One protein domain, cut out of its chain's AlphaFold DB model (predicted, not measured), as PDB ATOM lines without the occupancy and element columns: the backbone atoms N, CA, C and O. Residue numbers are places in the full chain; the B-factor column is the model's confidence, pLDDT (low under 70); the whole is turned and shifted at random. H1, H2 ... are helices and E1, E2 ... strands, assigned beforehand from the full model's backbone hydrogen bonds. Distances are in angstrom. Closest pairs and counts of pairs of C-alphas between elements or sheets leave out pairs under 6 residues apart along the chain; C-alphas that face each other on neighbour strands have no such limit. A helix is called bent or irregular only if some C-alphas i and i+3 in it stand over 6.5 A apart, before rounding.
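Overview. This is residues 20 to 100 of the 103 residues of an uncharacterized protein of Methanosarcinaceae archaeon (UniProt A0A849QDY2). A four-strand sheet, E1 E2 E4 E3, curled like part of a barrel, makes one end, and the separate hairpin E5-E6 makes the other; H1, H2 and H3 form an angular chain of helices alongside, leaving the sheet after E2 and returning to it at E3. The 81 printed residues run E1 E2 H1 H2 H3 E3 E4 E5 E6, mixed helices and strands, both sheets antiparallel. The whole is compact, with radius of gyration of the C-alphas 12.8 A and spans of 37 by 29 by 19 A.

Along the chain. E1, residues 20 to 22, begins with C-alpha 20 at (9.164, 3.333, -35.343). E2 is residues 25 to 29, H1 30 to 38, H2 43 to 53, 15.2 A long, and H3 55 to 64, irregular, with C-alphas 59 and 62 7.1 A apart. E3 is residues 66 to 72, 17.3 A; E4, 75 to 83, 22.1 A; E5, 86 to 91, 15.4 A; E6, 94 to 99, 16.4 A, ending with C-alpha 99 at (-2.414, 2.536, -18.407).

Arrangement. Hairpin E1-E2 has N 20 and O 27 2.8 A apart, within hydrogen-bond range, as are N 28 and O 82 of E2 and E4, 2.9 A, N 70 and O 77 of hairpin E3-E4, 2.8 A, and N 87 and O 98 of E5-E6, 2.9 A. E4 bends by 67 degrees at residue 80. H1 is on the four-strand sheet, height 6.6 A; H3 only grazes it with residues 61 to 64. H1 and H2 touch about perpendicular, 88 degrees, closest C-alphas Glu 35 and Pro 43, 5.3 A. H2 and H3 touch only at the corner, closest C-alphas Arg 51 and Ala 58, 4.8 A. Every O i to N i+4 pair is within range in H1 and H2, 4 of 6 in H3.

Size, cuts and confidence. C-alphas 75 and 93 are farthest apart, 38.4 A. The printed part has no cut, and its links are tight. Residues 84 to 100 have pLDDT under 70.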
ATOM      1  N   VAL A  20       9.151   2.040 -34.655       81.94
ATOM      2  CA  VAL A  20       9.164   3.333 -35.343       81.94
ATOM      3  C   VAL A  20       9.294   4.420 -34.292       81.94
ATOM      4  O   VAL A  20       8.639   4.355 -33.256       81.94
ATOM      5  N   LEU A  21      10.146   5.407 -34.552       79.44
ATOM      6  CA  LEU A  21      10.172   6.631 -33.765       79.44
ATOM      7  C   LEU A  21       9.104   7.569 -34.333       79.44
ATOM      8  O   LEU A  21       9.171   7.937 -35.507       79.44
ATOM      9  N   HIS A  22       8.103   7.910 -33.530       78.88
ATOM     10  CA  HIS A  22       7.043   8.835 -33.915       78.88
ATOM     11  C   HIS A  22       6.782   9.793 -32.758       78.88
ATOM     12  O   HIS A  22       6.547   9.352 -31.637       78.88
ATOM     13  N   ASP A  23       6.864  11.092 -33.048       78.44
ATOM     14  CA  ASP A  23       6.682  12.176 -32.073       78.44
ATOM     15  C   ASP A  23       7.624  12.092 -30.853       78.44
ATOM     16  O   ASP A  23       7.241  12.302 -29.710       78.44
ATOM     17  N   GLY A  24       8.877  11.684 -31.085       80.06
ATOM     18  CA  GLY A  24       9.875  11.508 -30.021       80.06
ATOM     19  C   GLY A  24       9.676  10.263 -29.145       80.06
ATOM     20  O   GLY A  24      10.541   9.961 -28.326       80.06
ATOM     21  N   GLU A  25       8.601   9.494 -29.346       79.81
ATOM     22  CA  GLU A  25       8.336   8.244 -28.630       79.81
ATOM     23  C   GLU A  25       8.598   7.013 -29.511       79.81
ATOM     24  O   GLU A  25       8.458   7.038 -30.739       79.81
ATOM     25  N   TRP A  26       8.980   5.897 -28.884       79.12
ATOM     26  CA  TRP A  26       9.106   4.613 -29.571       79.12
ATOM     27  C   TRP A  26       7.753   3.909 -29.658       79.12
ATOM     28  O   TRP A  26       7.111   3.616 -28.648       79.12
ATOM     29  N   TRP A  27       7.368   3.573 -30.883       82.25
ATOM     30  CA  TRP A  27       6.161   2.835 -31.211       82.25
ATOM     31  C   TRP A  27       6.518   1.455 -31.739       82.25
ATOM     32  O   TRP A  27       7.397   1.311 -32.587       82.25
ATOM     33  N   PHE A  28       5.817   0.434 -31.267       83.88
ATOM     34  CA  PHE A  28       6.077  -0.959 -31.611       83.88
ATOM     35  C   PHE A  28       4.891  -1.545 -32.360       83.88
ATOM     36  O   PHE A  28       3.740  -1.333 -31.978       83.88
ATOM     37  N   ALA A  29       5.155  -2.312 -33.416       84.06
ATOM     38  CA  ALA A  29       4.091  -2.991 -34.147       84.06
ATOM     39  C   ALA A  29       3.416  -4.042 -33.245       84.06
ATOM     40  O   ALA A  29       4.034  -5.044 -32.883       84.06
ATOM     41  N   VAL A  30       2.128  -3.854 -32.935       83.12
ATOM     42  CA  VAL A  30       1.367  -4.731 -32.022       83.12
ATOM     43  C   VAL A  30       1.356  -6.173 -32.523       83.12
ATOM     44  O   VAL A  30       1.475  -7.108 -31.741       83.12
ATOM     45  N   ILE A  31       1.277  -6.362 -33.842       82.31
ATOM     46  CA  ILE A  31       1.327  -7.686 -34.473       82.31
ATOM     47  C   ILE A  31       2.641  -8.405 -34.147       82.31
ATOM     48  O   ILE A  31       2.594  -9.577 -33.797       82.31
ATOM     49  N   ALA A  32       3.780  -7.707 -34.212       80.44
ATOM     50  CA  ALA A  32       5.084  -8.292 -33.908       80.44
ATOM     51  C   ALA A  32       5.216  -8.603 -32.410       80.44
ATOM     52  O   ALA A  32       5.725  -9.652 -32.041       80.44
ATOM     53  N   VAL A  33       4.702  -7.727 -31.541       79.50
ATOM     54  CA  VAL A  33       4.661  -7.984 -30.093       79.50
ATOM     55  C   VAL A  33       3.846  -9.241 -29.793       79.50
ATOM     56  O   VAL A  33       4.340 -10.139 -29.118       79.50
ATOM     57  N   VAL A  34       2.632  -9.350 -30.337       79.62
ATOM     58  CA  VAL A  34       1.779 -10.536 -30.166       79.62
ATOM     59  C   VAL A  34       2.473 -11.781 -30.719       79.62
ATOM     60  O   VAL A  34       2.547 -12.791 -30.031       79.62
ATOM     61  N   GLU A  35       3.045 -11.709 -31.919       81.62
ATOM     62  CA  GLU A  35       3.785 -12.820 -32.523       81.62
ATOM     63  C   GLU A  35       4.924 -13.332 -31.635       81.62
ATOM     64  O   GLU A  35       5.124 -14.538 -31.540       81.62
ATOM     65  N   VAL A  36       5.663 -12.440 -30.971       77.06
ATOM     66  CA  VAL A  36       6.766 -12.838 -30.087       77.06
ATOM     67  C   VAL A  36       6.267 -13.367 -28.746       77.06
ATOM     68  O   VAL A  36       6.839 -14.318 -28.220       77.06
ATOM     69  N   LEU A  37       5.208 -12.772 -28.191       75.50
ATOM     70  CA  LEU A  37       4.687 -13.146 -26.875       75.50
ATOM     71  C   LEU A  37       4.000 -14.514 -26.870       75.50
ATOM     72  O   LEU A  37       4.176 -15.269 -25.918       75.50
ATOM     73  N   ILE A  38       3.211 -14.818 -27.901       74.62
ATOM     74  CA  ILE A  38       2.411 -16.054 -27.963       74.62
ATOM     75  C   ILE A  38       2.898 -17.040 -29.031       74.62
ATOM     76  O   ILE A  38       2.207 -18.018 -29.296       74.62
ATOM     77  N   ASP A  39       4.043 -16.761 -29.666       74.06
ATOM     78  CA  ASP A  39       4.629 -17.542 -30.770       74.06
ATOM     79  C   ASP A  39       3.594 -17.968 -31.828       74.06
ATOM     80  O   ASP A  39       3.562 -19.093 -32.320       74.06
ATOM     81  N   SER A  40       2.662 -17.060 -32.124       72.25
ATOM     82  CA  SER A  40       1.497 -17.379 -32.943       72.25
ATOM     83  C   SER A  40       1.850 -17.388 -34.421       72.25
ATOM     84  O   SER A  40       2.447 -16.445 -34.933       72.25
ATOM     85  N   VAL A  41       1.362 -18.408 -35.128       77.94
ATOM     86  CA  VAL A  41       1.440 -18.511 -36.593       77.94
ATOM     87  C   VAL A  41       0.558 -17.454 -37.280       77.94
ATOM     88  O   VAL A  41       0.843 -17.035 -38.398       77.94
ATOM     89  N   ASN A  42      -0.507 -16.977 -36.616       83.25
ATOM     90  CA  ASN A  42      -1.414 -15.958 -37.155       83.25
ATOM     91  C   ASN A  42      -1.745 -14.858 -36.121       83.25
ATOM     92  O   ASN A  42      -2.875 -14.776 -35.618       83.25
ATOM     93  N   PRO A  43      -0.795 -13.949 -35.836       82.19
ATOM     94  CA  PRO A  43      -0.976 -12.879 -34.853       82.19
ATOM     95  C   PRO A  43      -2.094 -11.893 -35.237       82.19
ATOM     96  O   PRO A  43      -2.783 -11.356 -34.368       82.19
ATOM     97  N   LYS A  44      -2.342 -11.676 -36.540       83.12
ATOM     98  CA  LYS A  44      -3.454 -10.832 -37.021       83.12
ATOM     99  C   LYS A  44      -4.816 -11.428 -36.661       83.12
ATOM    100  O   LYS A  44      -5.692 -10.702 -36.189       83.12
ATOM    101  N   GLY A  45      -4.982 -12.735 -36.881       85.31
ATOM    102  CA  GLY A  45      -6.190 -13.469 -36.504       85.31
ATOM    103  C   GLY A  45      -6.435 -13.397 -35.001       85.31
ATOM    104  O   GLY A  45      -7.522 -13.016 -34.573       85.31
ATOM    105  N   TYR A  46      -5.385 -13.613 -34.207       84.62
ATOM    106  CA  TYR A  46      -5.471 -13.526 -32.752       84.62
ATOM    107  C   TYR A  46      -5.961 -12.152 -32.266       84.62
ATOM    108  O   TYR A  46      -6.875 -12.080 -31.444       84.62
ATOM    109  N   ILE A  47      -5.420 -11.051 -32.804       84.06
ATOM    110  CA  ILE A  47      -5.870  -9.691 -32.458       84.06
ATOM    111  C   ILE A  47      -7.338  -9.475 -32.853       84.06
ATOM    112  O   ILE A  47      -8.099  -8.868 -32.096       84.06
ATOM    113  N   LYS A  48      -7.758  -9.981 -34.020       85.00
ATOM    114  CA  LYS A  48      -9.159  -9.908 -34.462       85.00
ATOM    115  C   LYS A  48     -10.080 -10.643 -33.486       85.00
ATOM    116  O   LYS A  48     -11.083 -10.074 -33.055       85.00
ATOM    117  N   ASP A  49      -9.719 -11.858 -33.085       85.44
ATOM    118  CA  ASP A  49     -10.486 -12.633 -32.106       85.44
ATOM    119  C   ASP A  49     -10.465 -12.013 -30.711       85.44
ATOM    120  O   ASP A  49     -11.452 -12.088 -29.983       85.44
ATOM    121  N   MET A  50      -9.362 -11.385 -30.318       82.50
ATOM    122  CA  MET A  50      -9.252 -10.668 -29.051       82.50
ATOM    123  C   MET A  50     -10.202  -9.465 -29.008       82.50
ATOM    124  O   MET A  50     -10.919  -9.303 -28.022       82.50
ATOM    125  N   ARG A  51     -10.272  -8.681 -30.094       83.38
ATOM    126  CA  ARG A  51     -11.228  -7.568 -30.245       83.38
ATOM    127  C   ARG A  51     -12.678  -8.051 -30.277       83.38
ATOM    128  O   ARG A  51     -13.545  -7.383 -29.731       83.38
ATOM    129  N   ARG A  52     -12.947  -9.209 -30.886       83.94
ATOM    130  CA  ARG A  52     -14.292  -9.805 -30.913       83.94
ATOM    131  C   ARG A  52     -14.738 -10.295 -29.534       83.94
ATOM    132  O   ARG A  52     -15.898 -10.126 -29.184       83.94
ATOM    133  N   ARG A  53     -13.829 -10.904 -28.767       83.88
ATOM    134  CA  ARG A  53     -14.115 -11.449 -27.428       83.88
ATOM    135  C   ARG A  53     -14.192 -10.377 -26.340       83.88
ATOM    136  O   ARG A  53     -14.883 -10.586 -25.356       83.88
ATOM    137  N   ASN A  54     -13.497  -9.251 -26.514       80.50
ATOM    138  CA  ASN A  54     -13.414  -8.182 -25.518       80.50
ATOM    139  C   ASN A  54     -13.896  -6.852 -26.125       80.50
ATOM    140  O   ASN A  54     -13.085  -6.096 -26.673       80.50
ATOM    141  N   PRO A  55     -15.198  -6.533 -26.041       80.00
ATOM    142  CA  PRO A  55     -15.739  -5.294 -26.597       80.00
ATOM    143  C   PRO A  55     -15.156  -4.038 -25.930       80.00
ATOM    144  O   PRO A  55     -14.977  -3.026 -26.603       80.00
ATOM    145  N   GLU A  56     -14.786  -4.100 -24.647       77.62
ATOM    146  CA  GLU A  56     -14.088  -3.002 -23.955       77.62
ATOM    147  C   GLU A  56     -12.719  -2.709 -24.582       77.62
ATOM    148  O   GLU A  56     -12.386  -1.563 -24.882       77.62
ATOM    149  N   PHE A  57     -11.963  -3.764 -24.892       74.44
ATOM    150  CA  PHE A  57     -10.695  -3.650 -25.601       74.44
ATOM    151  C   PHE A  57     -10.881  -3.087 -27.015       74.44
ATOM    152  O   PHE A  57     -10.103  -2.250 -27.472       74.44
ATOM    153  N   ALA A  58     -11.930  -3.522 -27.719       78.94
ATOM    154  CA  ALA A  58     -12.236  -3.021 -29.054       78.94
ATOM    155  C   ALA A  58     -12.581  -1.524 -29.058       78.94
ATOM    156  O   ALA A  58     -12.169  -0.832 -29.992       78.94
ATOM    157  N   LYS A  59     -13.275  -1.026 -28.024       77.56
ATOM    158  CA  LYS A  59     -13.552   0.407 -27.838       77.56
ATOM    159  C   LYS A  59     -12.266   1.210 -27.614       77.56
ATOM    160  O   LYS A  59     -12.092   2.251 -28.238       77.56
ATOM    161  N   GLY A  60     -11.340   0.704 -26.794       78.19
ATOM    162  CA  GLY A  60     -10.046   1.352 -26.529       78.19
ATOM    163  C   GLY A  60      -9.022   1.244 -27.668       78.19
ATOM    164  O   GLY A  60      -8.039   1.983 -27.689       78.19
ATOM    165  N   TRP A  61      -9.237   0.351 -28.643       79.94
ATOM    166  CA  TRP A  61      -8.253   0.034 -29.685       79.94
ATOM    167  C   TRP A  61      -7.765   1.257 -30.467       79.94
ATOM    168  O   TRP A  61      -6.581   1.341 -30.764       79.94
ATOM    169  N   GLY A  62      -8.644   2.216 -30.774       76.50
ATOM    170  CA  GLY A  62      -8.263   3.420 -31.525       76.50
ATOM    171  C   GLY A  62      -7.255   4.319 -30.799       76.50
ATOM    172  O   GLY A  62      -6.488   5.011 -31.457       76.50
ATOM    173  N   GLN A  63      -7.232   4.283 -29.464       75.12
ATOM    174  CA  GLN A  63      -6.293   5.058 -28.645       75.12
ATOM    175  C   GLN A  63      -4.962   4.324 -28.438       75.12
ATOM    176  O   GLN A  63      -3.922   4.953 -28.295       75.12
ATOM    177  N   ILE A  64      -4.998   2.990 -28.430       73.62
ATOM    178  CA  ILE A  64      -3.830   2.141 -28.149       73.62
ATOM    179  C   ILE A  64      -3.042   1.848 -29.423       73.62
ATOM    180  O   ILE A  64      -1.817   1.770 -29.404       73.62
ATOM    181  N   ALA A  65      -3.755   1.616 -30.523       80.19
ATOM    182  CA  ALA A  65      -3.199   1.148 -31.775       80.19
ATOM    183  C   ALA A  65      -3.321   2.234 -32.843       80.19
ATOM    184  O   ALA A  65      -4.302   2.298 -33.588       80.19
ATOM    185  N   THR A  66      -2.282   3.054 -32.952       83.19
ATOM    186  CA  THR A  66      -2.179   4.075 -33.989       83.19
ATOM    187  C   THR A  66      -1.616   3.450 -35.267       83.19
ATOM    188  O   THR A  66      -0.576   2.782 -35.228       83.19
ATOM    189  N   PRO A  67      -2.278   3.620 -36.424       84.50
ATOM    190  CA  PRO A  67      -1.771   3.117 -37.692       84.50
ATOM    191  C   PRO A  67      -0.574   3.962 -38.145       84.50
ATOM    192  O   PRO A  67      -0.740   5.040 -38.713       84.50
ATOM    193  N   LEU A  68       0.637   3.455 -37.923       84.38
ATOM    194  CA  LEU A  68       1.884   4.098 -38.332       84.38
ATOM    195  C   LEU A  68       2.526   3.351 -39.503       84.38
ATOM    196  O   LEU A  68       2.430   2.128 -39.635       84.38
ATOM    197  N   SER A  69       3.188   4.107 -40.374       83.25
ATOM    198  CA  SER A  69       3.951   3.553 -41.492       83.25
ATOM    199  C   SER A  69       5.298   3.044 -40.992       83.25
ATOM    200  O   SER A  69       6.135   3.825 -40.548       83.25
ATOM    201  N   VAL A  70       5.518   1.737 -41.095       82.06
ATOM    202  CA  VAL A  70       6.764   1.075 -40.701       82.06
ATOM    203  C   VAL A  70       7.524   0.663 -41.957       82.06
ATOM    204  O   VAL A  70       6.944   0.112 -42.897       82.06
ATOM    205  N   GLN A  71       8.829   0.918 -41.978       78.62
ATOM    206  CA  GLN A  71       9.720   0.438 -43.032       78.62
ATOM    207  C   GLN A  71       9.882  -1.086 -42.912       78.62
ATOM    208  O   GLN A  71      10.209  -1.602 -41.842       78.62
ATOM    209  N   THR A  72       9.654  -1.817 -44.001       76.12
ATOM    210  CA  THR A  72       9.833  -3.275 -44.067       76.12
ATOM    211  C   THR A  72      10.682  -3.647 -45.277       76.12
ATOM    212  O   THR A  72      10.869  -2.819 -46.168       76.12
ATOM    213  N   SER A  73      11.171  -4.890 -45.339       74.06
ATOM    214  CA  SER A  73      11.921  -5.401 -46.497       74.06
ATOM    215  C   SER A  73      11.132  -5.319 -47.810       74.06
ATOM    216  O   SER A  73      11.728  -5.136 -48.861       74.06
ATOM    217  N   GLY A  74       9.798  -5.400 -47.746       76.12
ATOM    218  CA  GLY A  74       8.899  -5.254 -48.895       76.12
ATOM    219  C   GLY A  74       8.386  -3.827 -49.120       76.12
ATOM    220  O   GLY A  74       7.410  -3.645 -49.841       76.12
ATOM    221  N   GLY A  75       8.977  -2.819 -48.471       82.38
ATOM    222  CA  GLY A  75       8.566  -1.415 -48.567       82.38
ATOM    223  C   GLY A  75       7.841  -0.892 -47.323       82.38
ATOM    224  O   GLY A  75       7.795  -1.541 -46.274       82.38
ATOM    225  N   LYS A  76       7.298   0.328 -47.407       81.06
ATOM    226  CA  LYS A  76       6.564   0.956 -46.296       81.06
ATOM    227  C   LYS A  76       5.182   0.322 -46.171       81.06
ATOM    228  O   LYS A  76       4.369   0.417 -47.086       81.06
ATOM    229  N   GLN A  77       4.905  -0.294 -45.029       83.31
ATOM    230  CA  GLN A  77       3.606  -0.895 -44.733       83.31
ATOM    231  C   GLN A  77       2.993  -0.220 -43.507       83.31
ATOM    232  O   GLN A  77       3.693   0.106 -42.548       83.31
ATOM    233  N   LYS A  78       1.673  -0.016 -43.521       83.62
ATOM    234  CA  LYS A  78       0.949   0.495 -42.354       83.62
ATOM    235  C   LYS A  78       0.725  -0.635 -41.358       83.62
ATOM    236  O   LYS A  78       0.101  -1.644 -41.691       83.62
ATOM    237  N   PHE A  79       1.201  -0.445 -40.135       83.56
ATOM    238  CA  PHE A  79       0.929  -1.341 -39.020       83.56
ATOM    239  C   PHE A  79       0.258  -0.591 -37.885       83.56
ATOM    240  O   PHE A  79       0.553   0.568 -37.610       83.56
ATOM    241  N   ASN A  80      -0.601  -1.315 -37.180       85.75
ATOM    242  CA  ASN A  80      -1.101  -0.888 -35.887       85.75
ATOM    243  C   ASN A  80       0.058  -0.936 -34.894       85.75
ATOM    244  O   ASN A  80       0.568  -2.020 -34.587       85.75
ATOM    245  N   CYS A  81       0.486   0.238 -34.446       83.88
ATOM    246  CA  CYS A  81       1.584   0.401 -33.516       83.88
ATOM    247  C   CYS A  81       1.062   0.921 -32.178       83.88
ATOM    248  O   CYS A  81       0.123   1.710 -32.150       83.88
ATOM    249  N   ALA A  82       1.687   0.482 -31.093       82.19
ATOM    250  CA  ALA A  82       1.406   0.952 -29.743       82.19
ATOM    251  C   ALA A  82       2.702   1.454 -29.097       82.19
ATOM    252  O   ALA A  82       3.772   0.878 -29.319       82.19
ATOM    253  N   ASN A  83       2.609   2.529 -28.321       79.06
ATOM    254  CA  ASN A  83       3.712   3.021 -27.502       79.06
ATOM    255  C   ASN A  83       3.756   2.296 -26.143       79.06
ATOM    256  O   ASN A  83       2.837   1.576 -25.751       79.06
ATOM    257  N   THR A  84       4.842   2.496 -25.399       65.00
ATOM    258  CA  THR A  84       5.065   1.906 -24.066       65.00
ATOM    259  C   THR A  84       4.216   2.514 -22.947       65.00
ATOM    260  O   THR A  84       4.356   2.082 -21.808       65.00
ATOM    261  N   LYS A  85       3.326   3.481 -23.222       59.94
ATOM    262  CA  LYS A  85       2.426   4.047 -22.196       59.94
ATOM    263  C   LYS A  85       1.342   3.064 -21.746       59.94
ATOM    264  O   LYS A  85       0.752   3.239 -20.684       59.94
ATOM    265  N   TYR A  86       1.080   2.015 -22.521       55.16
ATOM    266  CA  TYR A  86       0.036   1.040 -22.215       55.16
ATOM    267  C   TYR A  86       0.656  -0.331 -21.925       55.16
ATOM    268  O   TYR A  86       1.315  -0.919 -22.783       55.16
ATOM    269  N   SER A  87       0.430  -0.859 -20.718       52.16
ATOM    270  CA  SER A  87       0.761  -2.246 -20.383       52.16
ATOM    271  C   SER A  87      -0.393  -3.143 -20.816       52.16
ATOM    272  O   SER A  87      -1.526  -3.008 -20.342       52.16
ATOM    273  N   ILE A  88      -0.111  -4.078 -21.722       55.25
ATOM    274  CA  ILE A  88      -1.057  -5.123 -22.108       55.25
ATOM    275  C   ILE A  88      -0.760  -6.341 -21.235       55.25
ATOM    276  O   ILE A  88       0.254  -7.011 -21.431       55.25
ATOM    277  N   THR A  89      -1.635  -6.634 -20.269       50.69
ATOM    278  CA  THR A  89      -1.495  -7.828 -19.426       50.69
ATOM    279  C   THR A  89      -2.453  -8.914 -19.907       50.69
ATOM    280  O   THR A  89      -3.668  -8.718 -19.978       50.69
ATOM    281  N   PHE A  90      -1.898 -10.080 -20.232       49.50
ATOM    282  CA  PHE A  90      -2.656 -11.285 -20.554       49.50
ATOM    283  C   PHE A  90      -2.898 -12.061 -19.258       49.50
ATOM    284  O   PHE A  90      -1.950 -12.567 -18.660       49.50
ATOM    285  N   THR A  91      -4.149 -12.138 -18.803       52.53
ATOM    286  CA  THR A  91      -4.532 -12.959 -17.643       52.53
ATOM    287  C   THR A  91      -5.281 -14.212 -18.111       52.53
ATOM    288  O   THR A  91      -5.872 -14.185 -19.196       52.53
ATOM    289  N   PRO A  92      -5.329 -15.298 -17.309       41.22
ATOM    290  CA  PRO A  92      -6.138 -16.485 -17.620       41.22
ATOM    291  C   PRO A  92      -7.627 -16.167 -17.845       41.22
ATOM    292  O   PRO A  92      -8.321 -16.901 -18.538       41.22
ATOM    293  N   LEU A  93      -8.101 -15.052 -17.279       49.19
ATOM    294  CA  LEU A  93      -9.481 -14.569 -17.347       49.19
ATOM    295  C   LEU A  93      -9.741 -13.606 -18.519       49.19
ATOM    296  O   LEU A  93     -10.871 -13.165 -18.703       49.19
ATOM    297  N   GLY A  94      -8.722 -13.272 -19.316       45.50
ATOM    298  CA  GLY A  94      -8.848 -12.362 -20.453       45.50
ATOM    299  C   GLY A  94      -7.774 -11.278 -20.497       45.50
ATOM    300  O   GLY A  94      -6.850 -11.225 -19.679       45.50
ATOM    301  N   LEU A  95      -7.882 -10.407 -21.501       48.00
ATOM    302  CA  LEU A  95      -6.942  -9.312 -21.704       48.00
ATOM    303  C   LEU A  95      -7.367  -8.098 -20.875       48.00
ATOM    304  O   LEU A  95      -8.462  -7.577 -21.082       48.00
ATOM    305  N   ARG A  96      -6.494  -7.610 -19.989       52.03
ATOM    306  CA  ARG A  96      -6.705  -6.334 -19.297       52.03
ATOM    307  C   ARG A  96      -5.703  -5.289 -19.775       52.03
ATOM    308  O   ARG A  96      -4.497  -5.532 -19.830       52.03
ATOM    309  N   LEU A  97      -6.241  -4.125 -20.122       46.16
ATOM    310  CA  LEU A  97      -5.481  -2.920 -20.416       46.16
ATOM    311  C   LEU A  97      -5.256  -2.162 -19.117       46.16
ATOM    312  O   LEU A  97      -6.220  -1.766 -18.466       46.16
ATOM    313  N   TYR A  98      -3.995  -1.934 -18.772       49.75
ATOM    314  CA  TYR A  98      -3.632  -0.997 -17.721       49.75
ATOM    315  C   TYR A  98      -2.841   0.138 -18.365       49.75
ATOM    316  O   TYR A  98      -1.877  -0.094 -19.100       49.75
ATOM    317  N   THR A  99      -3.258   1.377 -18.120       39.28
ATOM    318  CA  THR A  99      -2.414   2.536 -18.407       39.28
ATOM    319  C   THR A  99      -1.217   2.459 -17.472       39.28
ATOM    320  O   THR A  99      -1.401   2.392 -16.258       39.28
ATOM    321  N   ILE A 100      -0.001   2.470 -18.014       43.44
ATOM    322  CA  ILE A 100       1.162   2.829 -17.209       43.44
ATOM    323  C   ILE A 100       1.048   4.343 -17.081       43.44
ATOM    324  O   ILE A 100       1.570   5.089 -17.904       43.44
TER     325      ILE A 100